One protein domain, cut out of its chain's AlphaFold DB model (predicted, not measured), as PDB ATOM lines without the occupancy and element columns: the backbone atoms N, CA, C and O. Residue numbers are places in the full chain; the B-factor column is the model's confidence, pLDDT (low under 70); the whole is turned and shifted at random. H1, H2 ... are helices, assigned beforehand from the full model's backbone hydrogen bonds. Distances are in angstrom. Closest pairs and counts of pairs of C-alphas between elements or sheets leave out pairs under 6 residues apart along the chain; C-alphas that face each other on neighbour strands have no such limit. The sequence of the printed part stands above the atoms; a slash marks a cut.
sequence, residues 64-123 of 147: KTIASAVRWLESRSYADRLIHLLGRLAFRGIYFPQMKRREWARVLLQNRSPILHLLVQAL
ATOM      1  N   LYS A  64     -42.600  24.456 -16.666       97.31
ATOM      2  CA  LYS A  64     -43.375  23.219 -16.493       97.31
ATOM      3  C   LYS A  64     -43.307  22.707 -15.052       97.31
ATOM      4  O   LYS A  64     -44.348  22.411 -14.465       97.31
ATOM      5  N   THR A  65     -42.108  22.633 -14.473       97.25
ATOM      6  CA  THR A  65     -41.917  22.170 -13.091       97.25
ATOM      7  C   THR A  65     -42.487  23.158 -12.079       97.25
ATOM      8  O   THR A  65     -43.121  22.733 -11.117       97.25
ATOM      9  N   ILE A  66     -42.341  24.469 -12.311       97.19
ATOM     10  CA  ILE A  66     -42.953  25.504 -11.464       97.19
ATOM     11  C   ILE A  66     -44.476  25.346 -11.445       97.19
ATOM     12  O   ILE A  66     -45.064  25.274 -10.368       97.19
ATOM     13  N   ALA A  67     -45.112  25.213 -12.612       97.19
ATOM     14  CA  ALA A  67     -46.555  25.006 -12.695       97.19
ATOM     15  C   ALA A  67     -46.992  23.714 -11.986       97.19
ATOM     16  O   ALA A  67     -47.967  23.721 -11.239       97.19
ATOM     17  N   SER A  68     -46.251  22.618 -12.174       97.44
ATOM     18  CA  SER A  68     -46.536  21.350 -11.493       97.44
ATOM     19  C   SER A  68     -46.405  21.455  -9.973       97.44
ATOM     20  O   SER A  68     -47.228  20.898  -9.256       97.44
ATOM     21  N   ALA A  69     -45.405  22.184  -9.479       96.19
ATOM     22  CA  ALA A  69     -45.205  22.381  -8.050       96.19
ATOM     23  C   ALA A  69     -46.316  23.228  -7.420       96.19
ATOM     24  O   ALA A  69     -46.781  22.903  -6.333       96.19
ATOM     25  N   VAL A  70     -46.770  24.287  -8.099       96.50
ATOM     26  CA  VAL A  70     -47.902  25.100  -7.620       96.50
ATOM     27  C   VAL A  70     -49.193  24.283  -7.600       96.50
ATOM     28  O   VAL A  70     -49.927  24.366  -6.619       96.50
ATOM     29  N   ARG A  71     -49.444  23.454  -8.626       95.94
ATOM     30  CA  ARG A  71     -50.593  22.531  -8.641       95.94
ATOM     31  C   ARG A  71     -50.536  21.511  -7.508       95.94
ATOM     32  O   ARG A  71     -51.530  21.277  -6.839       95.94
ATOM     33  N   TRP A  72     -49.363  20.942  -7.238       96.62
ATOM     34  CA  TRP A  72     -49.188  20.003  -6.125       96.62
ATOM     35  C   TRP A  72     -49.514  20.633  -4.759       96.62
ATOM     36  O   TRP A  72     -49.947  19.941  -3.841       96.62
ATOM     37  N   LEU A  73     -49.359  21.954  -4.630       95.88
ATOM     38  CA  LEU A  73     -49.695  22.708  -3.424       95.88
ATOM     39  C   LEU A  73     -51.166  23.148  -3.358       95.88
ATOM     40  O   LEU A  73     -51.504  23.906  -2.455       95.88
ATOM     41  N   GLU A  74     -52.049  22.718  -4.264       94.00
ATOM     42  CA  GLU A  74     -53.457  23.157  -4.300       94.00
ATOM     43  C   GLU A  74     -54.233  22.911  -3.004       94.00
ATOM     44  O   GLU A  74     -55.097  23.717  -2.667       94.00
ATOM     45  N   SER A  75     -53.882  21.864  -2.254       94.25
ATOM     46  CA  SER A  75     -54.465  21.553  -0.942       94.25
ATOM     47  C   SER A  75     -53.939  22.428   0.205       94.25
ATOM     48  O   SER A  75     -54.445  22.343   1.323       94.25
ATOM     49  N   ARG A  76     -52.909  23.249  -0.034       96.31
ATOM     50  CA  ARG A  76     -52.308  24.149   0.962       96.31
ATOM     51  C   ARG A  76     -52.970  25.522   0.940       96.31
ATOM     52  O   ARG A  76     -53.748  25.857   0.043       96.31
ATOM     53  N   SER A  77     -52.639  26.345   1.936       95.50
ATOM     54  CA  SER A  77     -53.189  27.694   2.030       95.50
ATOM     55  C   SER A  77     -52.858  28.522   0.778       95.50
ATOM     56  O   SER A  77     -51.917  28.247   0.026       95.50
ATOM     57  N   TYR A  78     -53.653  29.561   0.515       95.38
ATOM     58  CA  TYR A  78     -53.334  30.512  -0.554       95.38
ATOM     59  C   TYR A  78     -51.954  31.161  -0.347       95.38
ATOM     60  O   TYR A  78     -51.171  31.246  -1.294       95.38
ATOM     61  N   ALA A  79     -51.638  31.544   0.895       95.31
ATOM     62  CA  ALA A  79     -50.360  32.151   1.253       95.31
ATOM     63  C   ALA A  79     -49.176  31.223   0.939       95.31
ATOM     64  O   ALA A  79     -48.220  31.663   0.301       95.31
ATOM     65  N   ASP A  80     -49.270  29.932   1.281       95.69
ATOM     66  CA  ASP A  80     -48.211  28.959   0.983       95.69
ATOM     67  C   ASP A  80     -47.949  28.872  -0.518       95.69
ATOM     68  O   ASP A  80     -46.804  28.955  -0.962       95.69
ATOM     69  N   ARG A  81     -49.009  28.745  -1.322       96.75
ATOM     70  CA  ARG A  81     -48.891  28.656  -2.784       96.75
ATOM     71  C   ARG A  81     -48.261  29.908  -3.383       96.75
ATOM     72  O   ARG A  81     -47.404  29.793  -4.263       96.75
ATOM     73  N   LEU A  82     -48.650  31.085  -2.892       97.19
ATOM     74  CA  LEU A  82     -48.093  32.362  -3.328       97.19
ATOM     75  C   LEU A  82     -46.602  32.467  -2.984       97.19
ATOM     76  O   LEU A  82     -45.794  32.733  -3.875       97.19
ATOM     77  N   ILE A  83     -46.224  32.191  -1.733       97.31
ATOM     78  CA  ILE A  83     -44.824  32.222  -1.282       97.31
ATOM     79  C   ILE A  83     -43.977  31.231  -2.088       97.31
ATOM     80  O   ILE A  83     -42.879  31.577  -2.526       97.31
ATOM     81  N   HIS A  84     -44.487  30.028  -2.361       96.62
ATOM     82  CA  HIS A  84     -43.765  29.037  -3.159       96.62
ATOM     83  C   HIS A  84     -43.586  29.470  -4.618       96.62
ATOM     84  O   HIS A  84     -42.508  29.254  -5.181       96.62
ATOM     85  N   LEU A  85     -44.601  30.080  -5.242       97.44
ATOM     86  CA  LEU A  85     -44.461  30.620  -6.594       97.44
ATOM     87  C   LEU A  85     -43.408  31.736  -6.621       97.44
ATOM     88  O   LEU A  85     -42.479  31.669  -7.426       97.44
ATOM     89  N   LEU A  86     -43.516  32.717  -5.722       96.88
ATOM     90  CA  LEU A  86     -42.570  33.834  -5.637       96.88
ATOM     91  C   LEU A  86     -41.143  33.343  -5.370       96.88
ATOM     92  O   LEU A  86     -40.220  33.721  -6.090       96.88
ATOM     93  N   GLY A  87     -40.974  32.433  -4.409       95.94
ATOM     94  CA  GLY A  87     -39.689  31.819  -4.092       95.94
ATOM     95  C   GLY A  87     -39.078  31.116  -5.302       95.94
ATOM     96  O   GLY A  87     -37.912  31.333  -5.622       95.94
ATOM     97  N   ARG A  88     -39.861  30.327  -6.049       95.31
ATOM     98  CA  ARG A  88     -39.369  29.644  -7.258       95.31
ATOM     99  C   ARG A  88     -38.925  30.614  -8.355       95.31
ATOM    100  O   ARG A  88     -37.912  30.347  -9.001       95.31
ATOM    101  N   LEU A  89     -39.644  31.718  -8.562       95.06
ATOM    102  CA  LEU A  89     -39.252  32.746  -9.534       95.06
ATOM    103  C   LEU A  89     -37.988  33.497  -9.085       95.06
ATOM    104  O   LEU A  89     -37.095  33.717  -9.901       95.06
ATOM    105  N   ALA A  90     -37.869  33.817  -7.793       93.06
ATOM    106  CA  ALA A  90     -36.686  34.462  -7.226       93.06
ATOM    107  C   ALA A  90     -35.439  33.567  -7.326       93.06
ATOM    108  O   ALA A  90     -34.418  33.986  -7.870       93.06
ATOM    109  N   PHE A  91     -35.530  32.302  -6.895       91.75
ATOM    110  CA  PHE A  91     -34.417  31.351  -6.987       91.75
ATOM    111  C   PHE A  91     -33.988  31.087  -8.430       91.75
ATOM    112  O   PHE A  91     -32.795  30.944  -8.694       91.75
ATOM    113  N   ARG A  92     -34.925  31.092  -9.386       91.56
ATOM    114  CA  ARG A  92     -34.572  31.039 -10.809       91.56
ATOM    115  C   ARG A  92     -33.637  32.190 -11.197       91.56
ATOM    116  O   ARG A  92     -32.682  31.941 -11.922       91.56
ATOM    117  N   GLY A  93     -33.889  33.408 -10.716       88.38
ATOM    118  CA  GLY A  93     -33.030  34.571 -10.973       88.38
ATOM    119  C   GLY A  93     -31.655  34.496 -10.293       88.38
ATOM    120  O   GLY A  93     -30.687  35.023 -10.835       88.38
ATOM    121  N   ILE A  94     -31.553  33.809  -9.148       86.38
ATOM    122  CA  ILE A  94     -30.282  33.581  -8.438       86.38
ATOM    123  C   ILE A  94     -29.407  32.568  -9.190       86.38
ATOM    124  O   ILE A  94     -28.222  32.814  -9.399       86.38
ATOM    125  N   TYR A  95     -29.976  31.433  -9.607       86.81
ATOM    126  CA  TYR A  95     -29.211  30.361 -10.264       86.81
ATOM    127  C   TYR A  95     -28.959  30.608 -11.756       86.81
ATOM    128  O   TYR A  95     -27.968  30.125 -12.301       86.81
ATOM    129  N   PHE A  96     -29.839  31.356 -12.422       87.12
ATOM    130  CA  PHE A  96     -29.690  31.764 -13.816       87.12
ATOM    131  C   PHE A  96     -29.639  33.287 -13.844       87.12
ATOM    132  O   PHE A  96     -30.712  33.895 -13.824       87.12
ATOM    133  N   PRO A  97     -28.438  33.896 -13.881       77.88
ATOM    134  CA  PRO A  97     -28.282  35.341 -13.818       77.88
ATOM    135  C   PRO A  97     -29.166  36.026 -14.862       77.88
ATOM    136  O   PRO A  97     -28.930  35.928 -16.064       77.88
ATOM    137  N   GLN A  98     -30.223  36.676 -14.385       78.88
ATOM    138  CA  GLN A  98     -31.200  37.404 -15.186       78.88
ATOM    139  C   GLN A  98     -31.360  38.771 -14.535       78.88
ATOM    140  O   GLN A  98     -32.087  38.930 -13.558       78.88
ATOM    141  N   MET A  99     -30.618  39.752 -15.034       76.69
ATOM    142  CA  MET A  99     -30.539  41.088 -14.432       76.69
ATOM    143  C   MET A  99     -31.320  42.123 -15.244       76.69
ATOM    144  O   MET A  99     -31.601  43.221 -14.765       76.69
ATOM    145  N   LYS A 100     -31.710  41.791 -16.481       89.88
ATOM    146  CA  LYS A 100     -32.411  42.720 -17.369       89.88
ATOM    147  C   LYS A 100     -33.918  42.596 -17.182       89.88
ATOM    148  O   LYS A 100     -34.477  41.503 -17.144       89.88
ATOM    149  N   ARG A 101     -34.618  43.735 -17.215       90.25
ATOM    150  CA  ARG A 101     -36.095  43.790 -17.150       90.25
ATOM    151  C   ARG A 101     -36.775  42.890 -18.192       90.25
ATOM    152  O   ARG A 101     -37.794  42.276 -17.906       90.25
ATOM    153  N   ARG A 102     -36.189  42.771 -19.392       92.38
ATOM    154  CA  ARG A 102     -36.690  41.902 -20.473       92.38
ATOM    155  C   ARG A 102     -36.623  40.410 -20.126       92.38
ATOM    156  O   ARG A 102     -37.491  39.650 -20.544       92.38
ATOM    157  N   GLU A 103     -35.610  39.990 -19.373       91.38
ATOM    158  CA  GLU A 103     -35.442  38.597 -18.941       91.38
ATOM    159  C   GLU A 103     -36.502  38.242 -17.898       91.38
ATOM    160  O   GLU A 103     -37.186  37.230 -18.035       91.38
ATOM    161  N   TRP A 104     -36.745  39.146 -16.945       92.75
ATOM    162  CA  TRP A 104     -37.835  39.011 -15.979       92.75
ATOM    163  C   TRP A 104     -39.217  39.032 -16.632       92.75
ATOM    164  O   TRP A 104     -40.053  38.188 -16.315       92.75
ATOM    165  N   ALA A 105     -39.452  39.919 -17.604       94.44
ATOM    166  CA  ALA A 105     -40.694  39.920 -18.377       94.44
ATOM    167  C   ALA A 105     -40.916  38.572 -19.086       94.44
ATOM    168  O   ALA A 105     -42.019  38.025 -19.058       94.44
ATOM    169  N   ARG A 106     -39.853  37.987 -19.656       94.19
ATOM    170  CA  ARG A 106     -39.902  36.645 -20.248       94.19
ATOM    171  C   ARG A 106     -40.225  35.576 -19.203       94.19
ATOM    172  O   ARG A 106     -41.040  34.707 -19.493       94.19
ATOM    173  N   VAL A 107     -39.645  35.638 -18.004       94.06
ATOM    174  CA  VAL A 107     -39.953  34.694 -16.914       94.06
ATOM    175  C   VAL A 107     -41.415  34.769 -16.495       94.06
ATOM    176  O   VAL A 107     -42.059  33.724 -16.381       94.06
ATOM    177  N   LEU A 108     -41.952  35.975 -16.308       95.00
ATOM    178  CA  LEU A 108     -43.363  36.168 -15.970       95.00
ATOM    179  C   LEU A 108     -44.266  35.615 -17.077       95.00
ATOM    180  O   LEU A 108     -45.189  34.853 -16.795       95.00
ATOM    181  N   LEU A 109     -43.949  35.907 -18.342       96.31
ATOM    182  CA  LEU A 109     -44.701  35.395 -19.487       96.31
ATOM    183  C   LEU A 109     -44.663  33.862 -19.572       96.31
ATOM    184  O   LEU A 109     -45.694  33.228 -19.796       96.31
ATOM    185  N   GLN A 110     -43.494  33.254 -19.368       96.31
ATOM    186  CA  GLN A 110     -43.327  31.798 -19.371       96.31
ATOM    187  C   GLN A 110     -44.102  31.120 -18.231       96.31
ATOM    188  O   GLN A 110     -44.568  29.995 -18.398       96.31
ATOM    189  N   ASN A 111     -44.283  31.804 -17.097       97.25
ATOM    190  CA  ASN A 111     -45.009  31.308 -15.925       97.25
ATOM    191  C   ASN A 111     -46.435  31.881 -15.816       97.25
ATOM    192  O   ASN A 111     -47.042  31.837 -14.747       97.25
ATOM    193  N   ARG A 112     -47.011  32.382 -16.918       96.88
ATOM    194  CA  ARG A 112     -48.342  33.018 -16.921       96.88
ATOM    195  C   ARG A 112     -49.460  32.129 -16.377       96.88
ATOM    196  O   ARG A 112     -50.349  32.628 -15.709       96.88
ATOM    197  N   SER A 113     -49.414  30.818 -16.626       96.31
ATOM    198  CA  SER A 113     -50.462  29.887 -16.183       96.31
ATOM    199  C   SER A 113     -50.592  29.817 -14.651       96.31
ATOM    200  O   SER A 113     -51.670  30.143 -14.153       96.31
ATOM    201  N   PRO A 114     -49.541  29.474 -13.873       96.38
ATOM    202  CA  PRO A 114     -49.643  29.478 -12.412       96.38
ATOM    203  C   PRO A 114     -49.878  30.878 -11.825       96.38
ATOM    204  O   PRO A 114     -50.560  30.992 -10.809       96.38
ATOM    205  N   ILE A 115     -49.375  31.943 -12.466       97.44
ATOM    206  CA  ILE A 115     -49.623  33.328 -12.033       97.44
ATOM    207  C   ILE A 115     -51.110  33.677 -12.162       97.44
ATOM    208  O   ILE A 115     -51.735  34.069 -11.179       97.44
ATOM    209  N   LEU A 116     -51.694  33.503 -13.351       96.88
ATOM    210  CA  LEU A 116     -53.105  33.804 -13.602       96.88
ATOM    211  C   LEU A 116     -54.021  32.965 -12.710       96.88
ATOM    212  O   LEU A 116     -54.989  33.490 -12.170       96.88
ATOM    213  N   HIS A 117     -53.681  31.693 -12.492       95.06
ATOM    214  CA  HIS A 117     -54.428  30.825 -11.588       95.06
ATOM    215  C   HIS A 117     -54.493  31.388 -10.159       95.06
ATOM    216  O   HIS A 117     -55.579  31.490  -9.589       95.06
ATOM    217  N   LEU A 118     -53.361  31.821  -9.590       95.69
ATOM    218  CA  LEU A 118     -53.350  32.427  -8.254       95.69
ATOM    219  C   LEU A 118     -54.027  33.803  -8.215       95.69
ATOM    220  O   LEU A 118     -54.625  34.146  -7.198       95.69
ATOM    221  N   LEU A 119     -53.976  34.582  -9.298       96.19
ATOM    222  CA  LEU A 119     -54.697  35.856  -9.384       96.19
ATOM    223  C   LEU A 119     -56.217  35.649  -9.373       96.19
ATOM    224  O   LEU A 119     -56.921  36.341  -8.640       96.19
ATOM    225  N   VAL A 120     -56.722  34.667 -10.125       95.06
ATOM    226  CA  VAL A 120     -58.150  34.309 -10.118       95.06
ATOM    227  C   VAL A 120     -58.580  33.844  -8.728       95.06
ATOM    228  O   VAL A 120     -59.600  34.300  -8.221       95.06
ATOM    229  N   GLN A 121     -57.785  33.003  -8.065       92.88
ATOM    230  CA  GLN A 121     -58.086  32.575  -6.696       92.88
ATOM    231  C   GLN A 121     -58.105  33.740  -5.702       92.88
ATOM    232  O   GLN A 121     -58.985  33.787  -4.847       92.88
ATOM    233  N   ALA A 122     -57.172  34.687  -5.819       93.44
ATOM    234  CA  ALA A 122     -57.159  35.887  -4.987       93.44
ATOM    235  C   ALA A 122     -58.443  36.705  -5.169       93.44
ATOM    236  O   ALA A 122     -59.030  37.173  -4.194       93.44
ATOM    237  N   LEU A 123     -58.900  36.836  -6.416       94.62
ATOM    238  CA  LEU A 123     -60.131  37.538  -6.756       94.62
ATOM    239  C   LEU A 123     -61.353  36.846  -6.141       94.62
ATOM    240  O   LEU A 123     -62.171  37.501  -5.499       94.62
TER     241      LEU A 123
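What this domain is: This is residues 64 to 123 of the 147 residues of an uncharacterized protein of Acidobacteria bacterium (UniProt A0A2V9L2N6). A long helix, H2, runs along the longest axis; H1 and H4 pack on its first part to make a small cluster of three helices that touch one another, while H3 sits near the later part of H2. After H2 the chain folds back along it as H3 and H4, two shorter helices that make a corner with each other. The printed part has 60 residues with four named helices in the order H1, H2, H3, H4 and no named strand; the class is all helix. It is compact, with a radius of gyration of the C-alphas of 11.7 A, and elongated, spanning 33 by 21 by 18 A.

How they stand to each other: H1, residues 64 to 72, and H2, residues 78 to 95, form a helical hairpin. They touch, with the C-alphas of Val 70 and Arg 81 closest at 6.1 A, and run opposite ways at a shallow tilt of 23 degrees; H2 touches H1 with residues 81 to 88 alone. H3, residues 101 to 110, is close to H2 but not clearly touching: the closest C-alphas, of Leu 89 and Val 107, are 7.7 A apart, and the tilt is steep at 49 degrees, opposite ways. H1 and H3 are apart. H4, residues 112 to 123, is about perpendicular to H3 at 79 degrees, and the two are close but not clearly touching, with the C-alphas of Leu 108 and Ile 115 closest at 7.9 A. H4 touches H1 with residues 113 to 114 alone, the same way at a shallow tilt of 29 degrees; the closest C-alphas are those of Ala 67 and Pro 114, 5.4 A apart. H2 touches H4 with residues 78 to 85 alone, opposite ways at a shallow tilt of 29 degrees, and the C-alphas of Leu 82 and Leu 118 are closest at 7.2 A. The helix packing is mostly aligned, the touching helices standing at shallow tilts. In H1, H2, H3 and H4 every O i to N i+4 pair is within hydrogen-bond range.

Where its parts are: H1 begins at C-alpha 64, (-43.375, 23.219, -16.493), and is 12.3 A long from first to last C-alpha. H2 is 26.0 A long, from C-alpha 78 at (-53.334, 30.512, -0.554) to C-alpha 95. H3 measures 14.2 A from C-alpha 101 to C-alpha 110. H4 measures 16.2 A and ends at C-alpha 123, (-60.131, 37.538, -6.756).

The domain as a whole: The two C-alphas farthest apart, those of Ser 75 and Lys 100, are 34.7 A apart. The printed part has no cut, and the links H1 to H2, H2 to H3 and H3 to H4 are tight. The mean pLDDT of the printed part is 93.9, and no printed residue is under 70.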